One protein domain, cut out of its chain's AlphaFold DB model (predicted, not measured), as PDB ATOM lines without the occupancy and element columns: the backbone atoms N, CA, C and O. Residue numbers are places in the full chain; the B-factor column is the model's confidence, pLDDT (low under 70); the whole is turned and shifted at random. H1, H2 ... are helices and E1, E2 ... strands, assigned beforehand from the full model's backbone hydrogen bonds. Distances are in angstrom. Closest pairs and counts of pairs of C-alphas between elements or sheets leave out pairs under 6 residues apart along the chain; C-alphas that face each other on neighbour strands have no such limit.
ATOM      1  N   THR A 188      40.845  30.170   4.567       84.69
ATOM      2  CA  THR A 188      39.902  31.148   4.023       84.69
ATOM      3  C   THR A 188      39.176  30.587   2.804       84.69
ATOM      4  O   THR A 188      37.943  30.557   2.798       84.69
ATOM      5  N   ALA A 189      39.914  30.068   1.815       87.06
ATOM      6  CA  ALA A 189      39.303  29.513   0.610       87.06
ATOM      7  C   ALA A 189      38.418  28.295   0.921       87.06
ATOM      8  O   ALA A 189      37.349  28.121   0.330       87.06
ATOM      9  N   ALA A 190      38.825  27.465   1.885       90.31
ATOM     10  CA  ALA A 190      38.051  26.308   2.318       90.31
ATOM     11  C   ALA A 190      36.691  26.681   2.925       90.31
ATOM     12  O   ALA A 190      35.679  26.041   2.626       90.31
ATOM     13  N   LEU A 191      36.646  27.711   3.775       88.69
ATOM     14  CA  LEU A 191      35.421  28.117   4.471       88.69
ATOM     15  C   LEU A 191      34.408  28.816   3.555       88.69
ATOM     16  O   LEU A 191      33.205  28.750   3.832       88.69
ATOM     17  N   GLU A 192      34.892  29.434   2.477       87.50
ATOM     18  CA  GLU A 192      34.101  30.064   1.410       87.50
ATOM     19  C   GLU A 192      33.722  29.077   0.283       87.50
ATOM     20  O   GLU A 192      32.937  29.405  -0.609       87.50
ATOM     21  N   SER A 193      34.239  27.844   0.325       91.25
ATOM     22  CA  SER A 193      34.023  26.842  -0.716       91.25
ATOM     23  C   SER A 193      32.569  26.372  -0.803       91.25
ATOM     24  O   SER A 193      31.967  25.953   0.186       91.25
ATOM     25  N   ILE A 194      32.044  26.278  -2.030       93.06
ATOM     26  CA  ILE A 194      30.739  25.650  -2.317       93.06
ATOM     27  C   ILE A 194      30.686  24.161  -1.940       93.06
ATOM     28  O   ILE A 194      29.610  23.574  -1.876       93.06
ATOM     29  N   ARG A 195      31.850  23.532  -1.725       92.94
ATOM     30  CA  ARG A 195      31.962  22.120  -1.345       92.94
ATOM     31  C   ARG A 195      31.690  21.885   0.140       92.94
ATOM     32  O   ARG A 195      31.527  20.735   0.540       92.94
ATOM     33  N   LEU A 196      31.643  22.953   0.937       92.88
ATOM     34  CA  LEU A 196      31.333  22.906   2.356       92.88
ATOM     35  C   LEU A 196      29.839  23.165   2.586       92.88
ATOM     36  O   LEU A 196      29.358  24.294   2.501       92.88
ATOM     37  N   SER A 197      29.116  22.115   2.962       92.12
ATOM     38  CA  SER A 197      27.744  22.210   3.458       92.12
ATOM     39  C   SER A 197      27.732  22.175   4.986       92.12
ATOM     40  O   SER A 197      28.598  21.577   5.621       92.12
ATOM     41  N   ARG A 198      26.758  22.836   5.612       90.25
ATOM     42  CA  ARG A 198      26.608  22.868   7.074       90.25
ATOM     43  C   ARG A 198      25.192  22.453   7.428       90.25
ATOM     44  O   ARG A 198      24.247  23.075   6.941       90.25
ATOM     45  N   VAL A 199      25.054  21.444   8.285       89.69
ATOM     46  CA  VAL A 199      23.739  20.936   8.692       89.69
ATOM     47  C   VAL A 199      23.023  21.976   9.541       89.69
ATOM     48  O   VAL A 199      23.532  22.426  10.568       89.69
ATOM     49  N   VAL A 200      21.815  22.352   9.136       85.00
ATOM     50  CA  VAL A 200      20.958  23.231   9.935       85.00
ATOM     51  C   VAL A 200      19.851  22.380  10.521       85.00
ATOM     52  O   VAL A 200      18.856  22.108   9.857       85.00
ATOM     53  N   CYS A 201      20.011  21.966  11.776       79.50
ATOM     54  CA  CYS A 201      18.959  21.218  12.442       79.50
ATOM     55  C   CYS A 201      17.950  22.193  13.051       79.50
ATOM     56  O   CYS A 201      18.253  22.907  14.004       79.50
ATOM     57  N   ARG A 202      16.760  22.263  12.443       72.56
ATOM     58  CA  ARG A 202      15.654  23.133  12.886       72.56
ATOM     59  C   ARG A 202      14.720  22.462  13.884       72.56
ATOM     60  O   ARG A 202      13.788  23.108  14.353       72.56
ATOM     61  N   ALA A 203      14.938  21.180  14.163       65.31
ATOM     62  CA  ALA A 203      14.110  20.451  15.102       65.31
ATOM     63  C   ALA A 203      14.192  21.103  16.477       65.31
ATOM     64  O   ALA A 203      15.274  21.439  16.974       65.31
ATOM     65  N   ASN A 204      13.025  21.334  17.060       53.56
ATOM     66  CA  ASN A 204      12.925  22.083  18.294       53.56
ATOM     67  C   ASN A 204      13.517  21.230  19.428       53.56
ATOM     68  O   ASN A 204      13.136  20.075  19.600       53.56
ATOM     69  N   LYS A 205      14.439  21.788  20.225       53.84
ATOM     70  CA  LYS A 205      14.997  21.099  21.412       53.84
ATOM     71  C   LYS A 205      13.945  20.846  22.502       53.84
ATOM     72  O   LYS A 205      14.224  20.144  23.475       53.84
ATOM     73  N   ASP A 206      12.742  21.392  22.338       52.09
ATOM     74  CA  ASP A 206      11.575  21.019  23.119       52.09
ATOM     75  C   ASP A 206      11.137  19.603  22.734       52.09
ATOM     76  O   ASP A 206      10.762  19.325  21.599       52.09
ATOM     77  N   LYS A 207      11.216  18.713  23.723       48.72
ATOM     78  CA  LYS A 207      11.209  17.236  23.702       48.72
ATOM     79  C   LYS A 207      10.061  16.508  22.967       48.72
ATOM     80  O   LYS A 207       9.941  15.298  23.123       48.72
ATOM     81  N   ASN A 208       9.233  17.193  22.184       50.38
ATOM     82  CA  ASN A 208       8.077  16.631  21.481       50.38
ATOM     83  C   ASN A 208       8.219  16.605  19.952       50.38
ATOM     84  O   ASN A 208       7.257  16.247  19.270       50.38
ATOM     85  N   ASP A 209       9.379  16.960  19.392       54.59
ATOM     86  CA  ASP A 209       9.584  16.846  17.948       54.59
ATOM     87  C   ASP A 209       9.900  15.391  17.555       54.59
ATOM     88  O   ASP A 209      11.025  14.900  17.685       54.59
ATOM     89  N   ILE A 210       8.868  14.686  17.078       55.22
ATOM     90  CA  ILE A 210       8.923  13.288  16.618       55.22
ATOM     91  C   ILE A 210       9.991  13.114  15.522       55.22
ATOM     92  O   ILE A 210      10.544  12.025  15.361       55.22
ATOM     93  N   ALA A 211      10.338  14.189  14.802       59.78
ATOM     94  CA  ALA A 211      11.297  14.156  13.706       59.78
ATOM     95  C   ALA A 211      12.740  13.834  14.141       59.78
ATOM     96  O   ALA A 211      13.469  13.230  13.356       59.78
ATOM     97  N   CYS A 212      13.167  14.178  15.364       67.69
ATOM     98  CA  CYS A 212      14.567  14.025  15.801       67.69
ATOM     99  C   CYS A 212      14.827  12.947  16.866       67.69
ATOM    100  O   CYS A 212      15.937  12.866  17.388       67.69
ATOM    101  N   GLY A 213      13.851  12.084  17.156       64.62
ATOM    102  CA  GLY A 213      14.007  10.963  18.097       64.62
ATOM    103  C   GLY A 213      14.442   9.633  17.469       64.62
ATOM    104  O   GLY A 213      14.571   8.644  18.184       64.62
ATOM    105  N   ALA A 214      14.619   9.574  16.147       74.38
ATOM    106  CA  ALA A 214      14.910   8.322  15.456       74.38
ATOM    107  C   ALA A 214      16.342   7.833  15.727       74.38
ATOM    108  O   ALA A 214      17.291   8.614  15.683       74.38
ATOM    109  N   GLU A 215      16.497   6.530  15.966       80.38
ATOM    110  CA  GLU A 215      17.804   5.896  16.154       80.38
ATOM    111  C   GLU A 215      18.605   5.830  14.845       80.38
ATOM    112  O   GLU A 215      18.050   5.773  13.745       80.38
ATOM    113  N   TYR A 216      19.936   5.792  14.969       82.25
ATOM    114  CA  TYR A 216      20.859   5.674  13.835       82.25
ATOM    115  C   TYR A 216      20.535   4.473  12.931       82.25
ATOM    116  O   TYR A 216      20.483   4.624  11.708       82.25
ATOM    117  N   SER A 217      20.269   3.313  13.542       81.06
ATOM    118  CA  SER A 217      19.918   2.049  12.872       81.06
ATOM    119  C   SER A 217      18.750   2.211  11.892       81.06
ATOM    120  O   SER A 217      18.753   1.686  10.785       81.06
ATOM    121  N   ILE A 218      17.765   3.030  12.260       80.06
ATOM    122  CA  ILE A 218      16.548   3.241  11.472       80.06
ATOM    123  C   ILE A 218      16.807   4.167  10.275       80.06
ATOM    124  O   ILE A 218      16.228   3.989   9.202       80.06
ATOM    125  N   ILE A 219      17.646   5.192  10.453       82.12
ATOM    126  CA  ILE A 219      17.767   6.289   9.485       82.12
ATOM    127  C   ILE A 219      18.941   6.093   8.528       82.12
ATOM    128  O   ILE A 219      18.777   6.322   7.324       82.12
ATOM    129  N   LEU A 220      20.103   5.702   9.058       83.00
ATOM    130  CA  LEU A 220      21.386   5.815   8.363       83.00
ATOM    131  C   LEU A 220      22.139   4.491   8.168       83.00
ATOM    132  O   LEU A 220      23.060   4.461   7.359       83.00
ATOM    133  N   GLU A 221      21.736   3.393   8.813       81.19
ATOM    134  CA  GLU A 221      22.441   2.101   8.690       81.19
ATOM    135  C   GLU A 221      22.521   1.593   7.244       81.19
ATOM    136  O   GLU A 221      23.529   1.030   6.839       81.19
ATOM    137  N   LYS A 222      21.516   1.905   6.418       83.38
ATOM    138  CA  LYS A 222      21.478   1.546   4.990       83.38
ATOM    139  C   LYS A 222      22.506   2.260   4.094       83.38
ATOM    140  O   LYS A 222      22.548   1.962   2.906       83.38
ATOM    141  N   TYR A 223      23.223   3.263   4.604       84.50
ATOM    142  CA  TYR A 223      24.206   4.033   3.826       84.50
ATOM    143  C   TYR A 223      25.633   3.483   3.966       84.50
ATOM    144  O   TYR A 223      26.545   4.083   3.404       84.50
ATOM    145  N   ASP A 224      25.828   2.385   4.714       85.81
ATOM    146  CA  ASP A 224      27.123   1.715   4.912       85.81
ATOM    147  C   ASP A 224      28.261   2.696   5.254       85.81
ATOM    148  O   ASP A 224      29.374   2.621   4.733       85.81
ATOM    149  N   LEU A 225      27.957   3.656   6.134       90.06
ATOM    150  CA  LEU A 225      28.884   4.712   6.526       90.06
ATOM    151  C   LEU A 225      30.137   4.129   7.171       90.06
ATOM    152  O   LEU A 225      30.063   3.278   8.062       90.06
ATOM    153  N   VAL A 226      31.287   4.667   6.788       92.19
ATOM    154  CA  VAL A 226      32.587   4.291   7.342       92.19
ATOM    155  C   VAL A 226      33.137   5.434   8.189       92.19
ATOM    156  O   VAL A 226      33.068   6.593   7.790       92.19
ATOM    157  N   ALA A 227      33.680   5.120   9.360       93.19
ATOM    158  CA  ALA A 227      34.399   6.072  10.192       93.19
ATOM    159  C   ALA A 227      35.856   6.203   9.717       93.19
ATOM    160  O   ALA A 227      36.528   5.197   9.492       93.19
ATOM    161  N   ALA A 228      36.321   7.444   9.581       93.88
ATOM    162  CA  ALA A 228      37.723   7.790   9.377       93.88
ATOM    163  C   ALA A 228      38.207   8.583  10.598       93.88
ATOM    164  O   ALA A 228      37.852   9.750  10.781       93.88
ATOM    165  N   ASP A 229      38.976   7.925  11.458       93.12
ATOM    166  CA  ASP A 229      39.312   8.398  12.804       93.12
ATOM    167  C   ASP A 229      40.763   8.866  12.941       93.12
ATOM    168  O   ASP A 229      41.144   9.435  13.969       93.12
ATOM    169  N   ASN A 230      41.580   8.656  11.908       92.38
ATOM    170  CA  ASN A 230      42.959   9.122  11.860       92.38
ATOM    171  C   ASN A 230      43.295   9.824  10.533       92.38
ATOM    172  O   ASN A 230      42.587   9.698   9.535       92.38
ATOM    173  N   TRP A 231      44.392  10.585  10.523       92.88
ATOM    174  CA  TRP A 231      44.792  11.370   9.352       92.88
ATOM    175  C   TRP A 231      45.149  10.516   8.129       92.88
ATOM    176  O   TRP A 231      44.888  10.950   7.010       92.88
ATOM    177  N   ASP A 232      45.682   9.303   8.305       91.06
ATOM    178  CA  ASP A 232      46.008   8.412   7.182       91.06
ATOM    179  C   ASP A 232      44.732   7.916   6.472       91.06
ATOM    180  O   ASP A 232      44.662   7.897   5.240       91.06
ATOM    181  N   GLU A 233      43.681   7.603   7.233       91.69
ATOM    182  CA  GLU A 233      42.348   7.300   6.695       91.69
ATOM    183  C   GLU A 233      41.756   8.514   5.973       91.69
ATOM    184  O   GLU A 233      41.374   8.426   4.811       91.69
ATOM    185  N   ILE A 234      41.761   9.690   6.606       92.69
ATOM    186  CA  ILE A 234      41.180  10.917   6.031       92.69
ATOM    187  C   ILE A 234      41.837  11.287   4.689       92.69
ATOM    188  O   ILE A 234      41.152  11.643   3.723       92.69
ATOM    189  N   LEU A 235      43.164  11.179   4.596       90.88
ATOM    190  CA  LEU A 235      43.895  11.478   3.362       90.88
ATOM    191  C   LEU A 235      43.574  10.469   2.247       90.88
ATOM    192  O   LEU A 235      43.476  10.856   1.078       90.88
ATOM    193  N   THR A 236      43.335   9.201   2.594       88.75
ATOM    194  CA  THR A 236      43.076   8.112   1.634       88.75
ATOM    195  C   THR A 236      41.603   7.922   1.256       88.75
ATOM    196  O   THR A 236      41.313   7.096   0.386       88.75
ATOM    197  N   LEU A 237      40.685   8.709   1.833       87.50
ATOM    198  CA  LEU A 237      39.264   8.685   1.476       87.50
ATOM    199  C   LEU A 237      39.048   8.795  -0.040       87.50
ATOM    200  O   LEU A 237      39.615   9.652  -0.725       87.50
ATOM    201  N   LYS A 238      38.181   7.941  -0.579       75.50
ATOM    202  CA  LYS A 238      37.781   7.992  -1.989       75.50
ATOM    203  C   LYS A 238      36.501   8.810  -2.123       75.50
ATOM    204  O   LYS A 238      35.629   8.738  -1.264       75.50
ATOM    205  N   GLY A 239      36.391   9.580  -3.206       67.44
ATOM    206  CA  GLY A 239      35.253  10.478  -3.443       67.44
ATOM    207  C   GLY A 239      33.904   9.772  -3.626       67.44
ATOM    208  O   GLY A 239      32.872  10.428  -3.534       67.44
ATOM    209  N   ASP A 240      33.911   8.456  -3.841       71.50
ATOM    210  CA  ASP A 240      32.712   7.680  -4.176       71.50
ATOM    211  C   ASP A 240      32.027   7.056  -2.944       71.50
ATOM    212  O   ASP A 240      30.936   6.502  -3.059       71.50
ATOM    213  N   SER A 241      32.658   7.118  -1.766       78.06
ATOM    214  CA  SER A 241      32.166   6.499  -0.529       78.06
ATOM    215  C   SER A 241      31.857   7.538   0.542       78.06
ATOM    216  O   SER A 241      32.715   8.350   0.897       78.06
ATOM    217  N   LEU A 242      30.659   7.469   1.121       88.38
ATOM    218  CA  LEU A 242      30.263   8.347   2.212       88.38
ATOM    219  C   LEU A 242      30.972   7.934   3.509       88.38
ATOM    220  O   LEU A 242      30.852   6.803   3.975       88.38
ATOM    221  N   SER A 243      31.736   8.862   4.077       92.44
ATOM    222  CA  SER A 243      32.569   8.620   5.256       92.44
ATOM    223  C   SER A 243      32.319   9.679   6.323       92.44
ATOM    224  O   SER A 243      31.994  10.826   6.017       92.44
ATOM    225  N   VAL A 244      32.479   9.294   7.584       93.81
ATOM    226  CA  VAL A 244      32.264  10.143   8.754       93.81
ATOM    227  C   VAL A 244      33.591  10.345   9.465       93.81
ATOM    228  O   VAL A 244      34.204   9.391   9.935       93.81
ATOM    229  N   VAL A 245      34.012  11.599   9.589       95.19
ATOM    230  CA  VAL A 245      35.164  11.960  10.418       95.19
ATOM    231  C   VAL A 245      34.670  12.363  11.801       95.19
ATOM    232  O   VAL A 245      33.866  13.288  11.937       95.19
ATOM    233  N   ARG A 246      35.139  11.668  12.838       94.12
ATOM    234  CA  ARG A 246      34.682  11.870  14.218       94.12
ATOM    235  C   ARG A 246      35.665  12.745  14.985       94.12
ATOM    236  O   ARG A 246      36.656  12.270  15.515       94.12
ATOM    237  N   ALA A 247      35.385  14.039  15.050       94.69
ATOM    238  CA  ALA A 247      36.216  15.020  15.757       94.69
ATOM    239  C   ALA A 247      35.372  15.865  16.726       94.69
ATOM    240  O   ALA A 247      35.485  17.089  16.793       94.69
ATOM    241  N   THR A 248      34.441  15.221  17.431       91.19
ATOM    242  CA  THR A 248      33.478  15.919  18.293       91.19
ATOM    243  C   THR A 248      34.202  16.560  19.466       91.19
ATOM    244  O   THR A 248      34.894  15.866  20.192       91.19
ATOM    245  N   GLY A 249      34.022  17.866  19.683       88.56
ATOM    246  CA  GLY A 249      34.717  18.593  20.756       88.56
ATOM    247  C   GLY A 249      36.103  19.116  20.371       88.56
ATOM    248  O   GLY A 249      36.601  20.025  21.027       88.56
ATOM    249  N   ASN A 250      36.668  18.659  19.249       93.12
ATOM    250  CA  ASN A 250      37.943  19.134  18.727       93.12
ATOM    251  C   ASN A 250      37.727  20.048  17.510       93.12
ATOM    252  O   ASN A 250      37.830  19.628  16.355       93.12
ATOM    253  N   TRP A 251      37.400  21.315  17.776       93.06
ATOM    254  CA  TRP A 251      37.096  22.304  16.733       93.06
ATOM    255  C   TRP A 251      38.256  22.498  15.742       93.06
ATOM    256  O   TRP A 251      38.021  22.661  14.545       93.06
ATOM    257  N   LEU A 252      39.504  22.412  16.220       94.25
ATOM    258  CA  LEU A 252      40.703  22.577  15.399       94.25
ATOM    259  C   LEU A 252      40.854  21.424  14.401       94.25
ATOM    260  O   LEU A 252      41.105  21.654  13.218       94.25
ATOM    261  N   ALA A 253      40.636  20.184  14.849       95.50
ATOM    262  CA  ALA A 253      40.612  19.030  13.958       95.50
ATOM    263  C   ALA A 253      39.466  19.118  12.947       95.50
ATOM    264  O   ALA A 253      39.670  18.846  11.768       95.50
ATOM    265  N   ARG A 254      38.276  19.570  13.364       95.06
ATOM    266  CA  ARG A 254      37.150  19.793  12.443       95.06
ATOM    267  C   ARG A 254      37.478  20.820  11.365       95.06
ATOM    268  O   ARG A 254      37.165  20.587  10.197       95.06
ATOM    269  N   LEU A 255      38.116  21.929  11.745       94.31
ATOM    270  CA  LEU A 255      38.591  22.947  10.811       94.31
ATOM    271  C   LEU A 255      39.565  22.331   9.808       94.31
ATOM    272  O   LEU A 255      39.325  22.386   8.605       94.31
ATOM    273  N   ALA A 256      40.609  21.667  10.300       95.31
ATOM    274  CA  ALA A 256      41.619  21.041   9.464       95.31
ATOM    275  C   ALA A 256      41.020  20.010   8.489       95.31
ATOM    276  O   ALA A 256      41.344  20.017   7.306       95.31
ATOM    277  N   VAL A 257      40.090  19.168   8.942       95.69
ATOM    278  CA  VAL A 257      39.413  18.166   8.103       95.69
ATOM    279  C   VAL A 257      38.622  18.821   6.970       95.69
ATOM    280  O   VAL A 257      38.678  18.345   5.833       95.69
ATOM    281  N   ILE A 258      37.906  19.913   7.247       94.69
ATOM    282  CA  ILE A 258      37.186  20.681   6.220       94.69
ATOM    283  C   ILE A 258      38.151  21.269   5.204       94.69
ATOM    284  O   ILE A 258      37.930  21.130   4.000       94.69
ATOM    285  N   VAL A 259      39.235  21.876   5.676       93.94
ATOM    286  CA  VAL A 259      40.237  22.501   4.812       93.94
ATOM    287  C   VAL A 259      40.891  21.470   3.894       93.94
ATOM    288  O   VAL A 259      40.911  21.653   2.681       93.94
ATOM    289  N   ILE A 260      41.318  20.329   4.435       94.25
ATOM    290  CA  ILE A 260      41.909  19.250   3.637       94.25
ATOM    291  C   ILE A 260      40.935  18.745   2.577       94.25
ATOM    292  O   ILE A 260      41.296  18.701   1.403       94.25
ATOM    293  N   ASN A 261      39.703  18.391   2.962       93.19
ATOM    294  CA  ASN A 261      38.735  17.824   2.023       93.19
ATOM    295  C   ASN A 261      38.353  18.816   0.918       93.19
ATOM    296  O   ASN A 261      38.295  18.433  -0.248       93.19
ATOM    297  N   THR A 262      38.163  20.092   1.254       92.69
ATOM    298  CA  THR A 262      37.860  21.131   0.260       92.69
ATOM    299  C   THR A 262      39.037  21.390  -0.685       92.69
ATOM    300  O   THR A 262      38.817  21.468  -1.896       92.69
ATOM    301  N   GLN A 263      40.277  21.431  -0.180       91.19
ATOM    302  CA  GLN A 263      41.489  21.570  -0.999       91.19
ATOM    303  C   GLN A 263      41.650  20.417  -2.001       91.19
ATOM    304  O   GLN A 263      41.915  20.666  -3.178       91.19
ATOM    305  N   VAL A 264      41.393  19.167  -1.588       91.00
ATOM    306  CA  VAL A 264      41.388  17.996  -2.496       91.00
ATOM    307  C   VAL A 264      40.083  17.838  -3.289       91.00
ATOM    308  O   VAL A 264      39.819  16.778  -3.854       91.00
ATOM    309  N   GLN A 265      39.260  18.889  -3.353       91.81
ATOM    310  CA  GLN A 265      38.029  18.960  -4.145       91.81
ATOM    311  C   GLN A 265      36.930  17.958  -3.739       91.81
ATOM    312  O   GLN A 265      36.018  17.689  -4.525       91.81
ATOM    313  N   ARG A 266      36.952  17.449  -2.502       92.06
ATOM    314  CA  ARG A 266      35.894  16.605  -1.927       92.06
ATOM    315  C   ARG A 266      34.802  17.466  -1.286       92.06
ATOM    316  O   ARG A 266      35.075  18.519  -0.708       92.06
ATOM    317  N   PHE A 267      33.556  17.012  -1.397       92.69
ATOM    318  CA  PHE A 267      32.432  17.607  -0.676       92.69
ATOM    319  C   PHE A 267      32.482  17.195   0.791       92.69
ATOM    320  O   PHE A 267      32.787  16.047   1.106       92.69
ATOM    321  N   ILE A 268      32.179  18.132   1.683       93.56
ATOM    322  CA  ILE A 268      32.142  17.870   3.116       93.56
ATOM    323  C   ILE A 268      30.934  18.536   3.764       93.56
ATOM    324  O   ILE A 268      30.551  19.659   3.430       93.56
ATOM    325  N   ILE A 269      30.340  17.824   4.716       93.44
ATOM    326  CA  ILE A 269      29.200  18.279   5.501       93.44
ATOM    327  C   ILE A 269      29.673  18.470   6.944       93.44
ATOM    328  O   ILE A 269      30.058  17.512   7.610       93.44
ATOM    329  N   SER A 270      29.646  19.707   7.443       93.00
ATOM    330  CA  SER A 270      29.892  19.990   8.859       93.00
ATOM    331  C   SER A 270      28.611  19.793   9.661       93.00
ATOM    332  O   SER A 270      27.581  20.421   9.387       93.00
ATOM    333  N   VAL A 271      28.689  18.926  10.667       90.69
ATOM    334  CA  VAL A 271      27.559  18.521  11.506       90.69
ATOM    335  C   VAL A 271      27.758  19.074  12.921       90.69
ATOM    336  O   VAL A 271      28.820  18.852  13.506       90.69
ATOM    337  N   PRO A 272      26.803  19.817  13.502       87.38
ATOM    338  CA  PRO A 272      26.922  20.272  14.881       87.38
ATOM    339  C   PRO A 272      26.727  19.119  15.867       87.38
ATOM    340  O   PRO A 272      26.121  18.098  15.544       87.38
ATOM    341  N   LYS A 273      27.215  19.299  17.098       81.50
ATOM    342  CA  LYS A 273      27.166  18.276  18.157       81.50
ATOM    343  C   LYS A 273      25.740  17.812  18.487       81.50
ATOM    344  O   LYS A 273      25.550  16.697  18.955       81.50
ATOM    345  N   ASP A 274      24.760  18.678  18.286       80.81
ATOM    346  CA  ASP A 274      23.351  18.484  18.616       80.81
ATOM    347  C   ASP A 274      22.465  18.182  17.397       80.81
ATOM    348  O   ASP A 274      21.240  18.170  17.527       80.81
ATOM    349  N   ALA A 275      23.046  17.918  16.221       83.19
ATOM    350  CA  ALA A 275      22.265  17.448  15.079       83.19
ATOM    351  C   ALA A 275      21.689  16.054  15.334       83.19
ATOM    352  O   ALA A 275      22.374  15.163  15.835       83.19
ATOM    353  N   CYS A 276      20.448  15.840  14.901       86.31
ATOM    354  CA  CYS A 276      19.849  14.513  14.874       86.31
ATOM    355  C   CYS A 276      20.083  13.814  13.523       86.31
ATOM    356  O   CYS A 276      20.371  14.455  12.506       86.31
ATOM    357  N   TRP A 277      19.903  12.491  13.489       86.56
ATOM    358  CA  TRP A 277      20.131  11.679  12.287       86.56
ATOM    359  C   TRP A 277      19.190  12.022  11.129       86.56
ATOM    360  O   TRP A 277      19.590  11.934   9.970       86.56
ATOM    361  N   THR A 278      17.967  12.464  11.425       85.56
ATOM    362  CA  THR A 278      17.007  12.922  10.411       85.56
ATOM    363  C   THR A 278      17.502  14.181   9.706       85.56
ATOM    364  O   THR A 278      17.554  14.198   8.481       85.56
ATOM    365  N   CYS A 279      17.955  15.185  10.470       86.00
ATOM    366  CA  CYS A 279      18.568  16.400   9.925       86.00
ATOM    367  C   CYS A 279      19.787  16.059   9.059       86.00
ATOM    368  O   CYS A 279      19.964  16.632   7.992       86.00
ATOM    369  N   LEU A 280      20.623  15.108   9.489       86.88
ATOM    370  CA  LEU A 280      21.778  14.687   8.699       86.88
ATOM    371  C   LEU A 280      21.363  14.044   7.367       86.88
ATOM    372  O   LEU A 280      21.941  14.371   6.337       86.88
ATOM    373  N   LYS A 281      20.345  13.175   7.370       86.31
ATOM    374  CA  LYS A 281      19.866  12.479   6.167       86.31
ATOM    375  C   LYS A 281      19.380  13.424   5.065       86.31
ATOM    376  O   LYS A 281      19.497  13.075   3.900       86.31
ATOM    377  N   GLU A 282      18.845  14.593   5.404       84.44
ATOM    378  CA  GLU A 282      18.420  15.595   4.412       84.44
ATOM    379  C   GLU A 282      19.595  16.235   3.654       84.44
ATOM    380  O   GLU A 282      19.392  16.836   2.601       84.44
ATOM    381  N   HIS A 283      20.813  16.112   4.186       82.38
ATOM    382  CA  HIS A 283      22.037  16.640   3.590       82.38
ATOM    383  C   HIS A 283      22.870  15.581   2.841       82.38
ATOM    384  O   HIS A 283      23.875  15.961   2.240       82.38
TER     385      HIS A 283
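AT A GLANCE: This is residues 188 to 283 of the 284 residues of an uncharacterized protein of Botryotinia fuckeliana (strain BcDW1) (UniProt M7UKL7). Four short strands lie in the middle as two parallel pairs, E2 with E3 and E1 with E4, the pairs meeting loosely where E3 comes near E4. H4, the longest helix, and H3 lie over one side of these strands, with H1 packed on H4; H2 and H5 form a small pair on the other side, set off from the strands, and a long loop, residues 199 to 215, reaches to that end. The printed part has 96 residues, with five named helices and four named strands in the order H1 E1 H2 E2 H3 E3 H4 E4 H5. The class is mixed, helices and strands, with 45 residues, under half, in named elements. The whole is compact, with a radius of gyration of the C-alphas of 14.1 A and spans of 40 by 28 by 23 A.

HOW THE PARTS SIT: H1, residues 188 to 192, touches H4, residues 251 to 263, which meets it with residues 258 to 263 alone; the closest C-alphas are those of Ala 190 and Val 259, 5.0 A apart. E1, residues 196 to 198, and E4, residues 268 to 270, are parallel neighbours at 30 degrees, with N 197 and O 268 2.9 A apart, within hydrogen-bond range. The closest C-alphas of H4 and E4 are those of Ile 258 and Ile 268, at 6.6 A. H2, residues 216 to 219, touches H5, residues 277 to 281, closest at the C-alphas of Tyr 216 and Trp 277, 6.2 A. E2, residues 226 to 228, and E3, residues 243 to 245, are parallel neighbours at 36 degrees, with N 244 and O 226 2.8 A apart, within hydrogen-bond range. With H3, residues 231 to 236, they make a strand-helix-strand unit, two parallel neighbour strands with a helix between them along the chain, and its crossover is right-handed. H3 and H4 are close but not clearly touching, with the C-alphas of Ile 234 and Val 257 7.7 A apart, at a shallow tilt of 20 degrees, the same way. E3 and E4 are near each other, with 6 pairs of C-alphas within 10 A. H4 and H5 are apart. In H1, H3, H4 and H5 every O i to N i+4 pair is within hydrogen-bond range; H2 is too short for such a pair.

IN THESE COORDINATES: H1 begins at C-alpha 188, (39.902, 31.148, 4.023). H3 is 8.6 A long. H4 is 18.3 A long, from C-alpha 251 at (37.096, 22.304, 16.733). H5 ends at C-alpha 281, (19.866, 12.479, 6.167).

THE WHOLE: The two C-alphas farthest apart, those of Asn 208 and Asp 232, are 41.4 A apart. The printed part has no cut. The link from E1 to H2, 17 residues, is long. Residues 203 to 213 and residue 239 are under 70 in pLDDT; the mean of the printed part is 84.7.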